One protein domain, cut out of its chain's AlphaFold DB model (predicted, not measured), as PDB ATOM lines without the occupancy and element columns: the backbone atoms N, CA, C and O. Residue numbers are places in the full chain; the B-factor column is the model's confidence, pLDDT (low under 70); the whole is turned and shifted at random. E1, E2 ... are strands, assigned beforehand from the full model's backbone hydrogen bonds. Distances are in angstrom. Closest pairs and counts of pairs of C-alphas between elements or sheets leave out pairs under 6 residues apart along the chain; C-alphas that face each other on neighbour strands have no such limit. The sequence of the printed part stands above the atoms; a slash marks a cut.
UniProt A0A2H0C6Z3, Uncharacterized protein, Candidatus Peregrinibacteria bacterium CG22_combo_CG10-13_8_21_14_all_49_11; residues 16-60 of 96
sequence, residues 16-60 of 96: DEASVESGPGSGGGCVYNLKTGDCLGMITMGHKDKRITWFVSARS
ATOM      1  N   ASP A  16      -7.950  27.902  38.830       86.75
ATOM      2  CA  ASP A  16      -6.548  27.956  39.221       86.75
ATOM      3  C   ASP A  16      -5.848  26.686  38.673       86.75
ATOM      4  O   ASP A  16      -6.483  25.648  38.435       86.75
ATOM      5  N   GLU A  17      -4.530  26.755  38.482       85.81
ATOM      6  CA  GLU A  17      -3.702  25.638  38.016       85.81
ATOM      7  C   GLU A  17      -2.821  25.076  39.140       85.81
ATOM      8  O   GLU A  17      -2.343  25.800  40.013       85.81
ATOM      9  N   ALA A  18      -2.589  23.763  39.113       84.31
ATOM     10  CA  ALA A  18      -1.537  23.125  39.888       84.31
ATOM     11  C   ALA A  18      -0.796  22.075  39.052       84.31
ATOM     12  O   ALA A  18      -1.404  21.334  38.280       84.31
ATOM     13  N   SER A  19       0.513  21.933  39.270       84.00
ATOM     14  CA  SER A  19       1.381  20.976  38.564       84.00
ATOM     15  C   SER A  19       1.272  19.529  39.081       84.00
ATOM     16  O   SER A  19       2.201  18.728  38.951       84.00
ATOM     17  N   VAL A  20       0.176  19.205  39.769       77.44
ATOM     18  CA  VAL A  20      -0.125  17.857  40.261       77.44
ATOM     19  C   VAL A  20      -0.712  17.034  39.120       77.44
ATOM     20  O   VAL A  20      -1.537  17.522  38.352       77.44
ATOM     21  N   GLU A  21      -0.298  15.775  39.005       81.50
ATOM     22  CA  GLU A  21      -0.879  14.854  38.033       81.50
ATOM     23  C   GLU A  21      -2.264  14.394  38.506       81.50
ATOM     24  O   GLU A  21      -2.415  13.868  39.609       81.50
ATOM     25  N   SER A  22      -3.280  14.584  37.664       83.56
ATOM     26  CA  SER A  22      -4.625  14.048  37.873       83.56
ATOM     27  C   SER A  22      -5.069  13.229  36.662       83.56
ATOM     28  O   SER A  22      -4.642  13.456  35.525       83.56
ATOM     29  N   GLY A  23      -5.891  12.210  36.912       82.44
ATOM     30  CA  GLY A  23      -6.352  11.264  35.900       82.44
ATOM     31  C   GLY A  23      -7.874  11.124  35.881       82.44
ATOM     32  O   GLY A  23      -8.577  11.763  36.667       82.44
ATOM     33  N   PRO A  24      -8.412  10.275  34.988       83.44
ATOM     34  CA  PRO A  24      -9.825   9.918  35.017       83.44
ATOM     35  C   PRO A  24     -10.235   9.433  36.414       83.44
ATOM     36  O   PRO A  24      -9.547   8.606  37.008       83.44
ATOM     37  N   GLY A  25     -11.339   9.970  36.935       85.12
ATOM     38  CA  GLY A  25     -11.820   9.695  38.294       85.12
ATOM     39  C   GLY A  25     -11.306  10.652  39.376       85.12
ATOM     40  O   GLY A  25     -11.826  10.623  40.482       85.12
ATOM     41  N   SER A  26     -10.347  11.538  39.075       86.50
ATOM     42  CA  SER A  26      -9.899  12.578  40.019       86.50
ATOM     43  C   SER A  26     -10.836  13.793  40.095       86.50
ATOM     44  O   SER A  26     -10.673  14.626  40.984       86.50
ATOM     45  N   GLY A  27     -11.795  13.914  39.168       87.44
ATOM     46  CA  GLY A  27     -12.782  14.996  39.165       87.44
ATOM     47  C   GLY A  27     -13.609  14.998  40.452       87.44
ATOM     48  O   GLY A  27     -14.073  13.949  40.890       87.44
ATOM     49  N   GLY A  28     -13.757  16.166  41.076       86.50
ATOM     50  CA  GLY A  28     -14.385  16.304  42.394       86.50
ATOM     51  C   GLY A  28     -13.428  16.128  43.583       86.50
ATOM     52  O   GLY A  28     -13.810  16.403  44.716       86.50
ATOM     53  N   GLY A  29     -12.177  15.711  43.358       90.19
ATOM     54  CA  GLY A  29     -11.151  15.668  44.404       90.19
ATOM     55  C   GLY A  29     -10.673  17.064  44.820       90.19
ATOM     56  O   GLY A  29     -10.707  17.997  44.022       90.19
ATOM     57  N   CYS A  30     -10.194  17.215  46.056       89.56
ATOM     58  CA  CYS A  30      -9.631  18.476  46.551       89.56
ATOM     59  C   CYS A  30      -8.134  18.609  46.222       89.56
ATOM     60  O   CYS A  30      -7.366  17.654  46.339       89.56
ATOM     61  N   VAL A  31      -7.707  19.830  45.901       89.81
ATOM     62  CA  VAL A  31      -6.299  20.248  45.935       89.81
ATOM     63  C   VAL A  31      -6.007  20.789  47.331       89.81
ATOM     64  O   VAL A  31      -6.733  21.658  47.803       89.81
ATOM     65  N   TYR A  32      -4.957  20.300  47.992       90.81
ATOM     66  CA  TYR A  32      -4.652  20.656  49.382       90.81
ATOM     67  C   TYR A  32      -3.358  21.458  49.522       90.81
ATOM     68  O   TYR A  32      -2.356  21.180  48.863       90.81
ATOM     69  N   ASN A  33      -3.355  22.417  50.447       89.25
ATOM     70  CA  ASN A  33      -2.138  23.062  50.919       89.25
ATOM     71  C   ASN A  33      -1.363  22.094  51.824       89.25
ATOM     72  O   ASN A  33      -1.852  21.700  52.877       89.25
ATOM     73  N   LEU A  34      -0.130  21.744  51.453       88.50
ATOM     74  CA  LEU A  34       0.681  20.783  52.213       88.50
ATOM     75  C   LEU A  34       1.067  21.252  53.624       88.50
ATOM     76  O   LEU A  34       1.346  20.421  54.483       88.50
ATOM     77  N   LYS A  35       1.127  22.567  53.867       92.62
ATOM     78  CA  LYS A  35       1.529  23.131  55.164       92.62
ATOM     79  C   LYS A  35       0.356  23.255  56.125       92.62
ATOM     80  O   LYS A  35       0.529  23.008  57.313       92.62
ATOM     81  N   THR A  36      -0.804  23.675  55.626       93.06
ATOM     82  CA  THR A  36      -1.982  23.946  56.465       93.06
ATOM     83  C   THR A  36      -3.018  22.827  56.428       93.06
ATOM     84  O   THR A  36      -3.821  22.717  57.346       93.06
ATOM     85  N   GLY A  37      -2.996  21.977  55.399       91.00
ATOM     86  CA  GLY A  37      -4.016  20.956  55.160       91.00
ATOM     87  C   GLY A  37      -5.313  21.504  54.558       91.00
ATOM     88  O   GLY A  37      -6.258  20.743  54.367       91.00
ATOM     89  N   ASP A  38      -5.377  22.799  54.238       89.69
ATOM     90  CA  ASP A  38      -6.593  23.421  53.706       89.69
ATOM     91  C   ASP A  38      -6.888  22.954  52.277       89.69
ATOM     92  O   ASP A  38      -5.983  22.906  51.438       89.69
ATOM     93  N   CYS A  39      -8.160  22.678  51.965       89.94
ATOM     94  CA  CYS A  39      -8.589  22.474  50.579       89.94
ATOM     95  C   CYS A  39      -8.632  23.825  49.846       89.94
ATOM     96  O   CYS A  39      -9.418  24.716  50.171       89.94
ATOM     97  N   LEU A  40      -7.770  23.967  48.844       90.88
ATOM     98  CA  LEU A  40      -7.626  25.152  48.000       90.88
ATOM     99  C   LEU A  40      -8.678  25.210  46.892       90.88
ATOM    100  O   LEU A  40      -8.973  26.293  46.383       90.88
ATOM    101  N   GLY A  41      -9.265  24.071  46.533       91.25
ATOM    102  CA  GLY A  41     -10.312  23.981  45.530       91.25
ATOM    103  C   GLY A  41     -10.507  22.564  45.012       91.25
ATOM    104  O   GLY A  41      -9.890  21.625  45.512       91.25
ATOM    105  N   MET A  42     -11.380  22.416  44.021       92.62
ATOM    106  CA  MET A  42     -11.853  21.117  43.546       92.62
ATOM    107  C   MET A  42     -11.459  20.867  42.091       92.62
ATOM    108  O   MET A  42     -11.689  21.711  41.223       92.62
ATOM    109  N   ILE A  43     -10.857  19.707  41.831       92.56
ATOM    110  CA  ILE A  43     -10.350  19.287  40.525       92.56
ATOM    111  C   ILE A  43     -11.509  19.174  39.539       92.56
ATOM    112  O   ILE A  43     -12.500  18.488  39.795       92.56
ATOM    113  N   THR A  44     -11.336  19.808  38.384       89.25
ATOM    114  CA  THR A  44     -12.277  19.726  37.260       89.25
ATOM    115  C   THR A  44     -11.714  18.899  36.122       89.25
ATOM    116  O   THR A  44     -12.417  18.057  35.568       89.25
ATOM    117  N   MET A  45     -10.437  19.101  35.797       85.94
ATOM    118  CA  MET A  45      -9.801  18.449  34.663       85.94
ATOM    119  C   MET A  45      -8.294  18.326  34.867       85.94
ATOM    120  O   MET A  45      -7.637  19.255  35.332       85.94
ATOM    121  N   GLY A  46      -7.749  17.176  34.475       82.38
ATOM    122  CA  GLY A  46      -6.312  16.952  34.351       82.38
ATOM    123  C   GLY A  46      -5.874  16.987  32.896       82.38
ATOM    124  O   GLY A  46      -6.480  16.327  32.052       82.38
ATOM    125  N   HIS A  47      -4.790  17.702  32.601       79.94
ATOM    126  CA  HIS A  47      -4.171  17.741  31.281       79.94
ATOM    127  C   HIS A  47      -2.848  16.965  31.312       79.94
ATOM    128  O   HIS A  47      -1.775  17.510  31.587       79.94
ATOM    129  N   LYS A  48      -2.924  15.659  31.026       68.69
ATOM    130  CA  LYS A  48      -1.795  14.715  31.156       68.69
ATOM    131  C   LYS A  48      -0.541  15.149  30.394       68.69
ATOM    132  O   LYS A  48       0.549  15.121  30.954       68.69
ATOM    133  N   ASP A  49      -0.703  15.628  29.163       75.94
ATOM    134  CA  ASP A  49       0.422  16.029  28.303       75.94
ATOM    135  C   ASP A  49       1.178  17.258  28.822       75.94
ATOM    136  O   ASP A  49       2.345  17.467  28.495       75.94
ATOM    137  N   LYS A  50       0.505  18.085  29.625       74.69
ATOM    138  CA  LYS A  50       1.061  19.312  30.197       74.69
ATOM    139  C   LYS A  50       1.449  19.145  31.665       74.69
ATOM    140  O   LYS A  50       2.154  19.998  32.184       74.69
ATOM    141  N   ARG A  51       1.044  18.040  32.309       81.25
ATOM    142  CA  ARG A  51       1.178  17.801  33.758       81.25
ATOM    143  C   ARG A  51       0.578  18.932  34.597       81.25
ATOM    144  O   ARG A  51       1.111  19.285  35.644       81.25
ATOM    145  N   ILE A  52      -0.535  19.474  34.118       85.44
ATOM    146  CA  ILE A  52      -1.294  20.516  34.803       85.44
ATOM    147  C   ILE A  52      -2.661  19.961  35.182       85.44
ATOM    148  O   ILE A  52      -3.245  19.149  34.459       85.44
ATOM    149  N   THR A  53      -3.175  20.414  36.312       88.25
ATOM    150  CA  THR A  53      -4.532  20.147  36.771       88.25
ATOM    151  C   THR A  53      -5.239  21.470  36.980       88.25
ATOM    152  O   THR A  53      -4.742  22.332  37.703       88.25
ATOM    153  N   TRP A  54      -6.415  21.606  36.378       89.75
ATOM    154  CA  TRP A  54      -7.310  22.727  36.615       89.75
ATOM    155  C   TRP A  54      -8.292  22.401  37.723       89.75
ATOM    156  O   TRP A  54      -8.929  21.338  37.755       89.75
ATOM    157  N   PHE A  55      -8.451  23.353  38.628       90.88
ATOM    158  CA  PHE A  55      -9.374  23.246  39.740       90.88
ATOM    159  C   PHE A  55     -10.133  24.555  39.929       90.88
ATOM    160  O   PHE A  55      -9.611  25.640  39.689       90.88
ATOM    161  N   VAL A  56     -11.384  24.463  40.375       92.12
ATOM    162  CA  VAL A  56     -12.141  25.652  40.779       92.12
ATOM    163  C   VAL A  56     -11.702  26.018  42.184       92.12
ATOM    164  O   VAL A  56     -11.798  25.199  43.103       92.12
ATOM    165  N   SER A  57     -11.221  27.247  42.361       91.50
ATOM    166  CA  SER A  57     -10.722  27.693  43.661       91.50
ATOM    167  C   SER A  57     -11.841  27.745  44.711       91.50
ATOM    168  O   SER A  57     -12.988  28.107  44.423       91.50
ATOM    169  N   ALA A  58     -11.504  27.462  45.970       90.19
ATOM    170  CA  ALA A  58     -12.420  27.625  47.098       90.19
ATOM    171  C   ALA A  58     -12.926  29.073  47.233       90.19
ATOM    172  O   ALA A  58     -14.038  29.300  47.709       90.19
ATOM    173  N   ARG A  59     -12.143  30.057  46.766       89.88
ATOM    174  CA  ARG A  59     -12.545  31.471  46.717       89.88
ATOM    175  C   ARG A  59     -13.670  31.681  45.705       89.88
ATOM    176  O   ARG A  59     -14.685  32.281  46.051       89.88
ATOM    177  N   SER A  60     -13.513  31.143  44.495       89.69
ATOM    178  CA  SER A  60     -14.516  31.198  43.426       89.69
ATOM    179  C   SER A  60     -15.811  30.507  43.860       89.69
ATOM    180  O   SER A  60     -16.886  31.094  43.746       89.69
TER     181      SER A  60
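This is residues 16 to 60 of the 96 residues of an uncharacterized protein of Candidatus Peregrinibacteria bacterium CG22_combo_CG10-13_8_21_14_all_49_11 (UniProt A0A2H0C6Z3). One small, strongly twisted sheet of four strands, E1 to E4, curls across its width by 83 degrees, and its long strand E3 bends by 71 degrees. The long link from E1 to E2 joins the two edges. The 45 printed residues have no named helix; the antiparallel order is E1 E4 E3 E2, all strand, with 21 residues in named elements, under half. The whole is compact, radius of gyration of the C-alphas 9.9 A, spanning 29 by 19 by 17 A.

E1, residues 16 to 18, begins at C-alpha 16 (-6.548, 27.956, 39.221). E2 is residues 30 to 32. E3, residues 39 to 47, is 20.4 A long and bends at residue 44. E4, residues 52 to 57, 14.8 A, ends at C-alpha 57 (-10.722, 27.693, 43.661).

E1 and E4 pair antiparallel, N 16 to O 55 at 2.9 A. E4 and E3 form a hairpin, N 54 to O 45 at 2.8 A. E3 and E2 form another, N 40 to O 31 at 2.7 A. E2, E3 and E4 make a meander, each the antiparallel neighbour of the one before; with E1, beside E4, a Greek key. E1 and E2 are only just apart, closest 8.2 A.

The farthest C-alphas, Thr 36 and Asp 49, are 29.4 A apart. The printed part has no cut; residue 48 is under pLDDT 70.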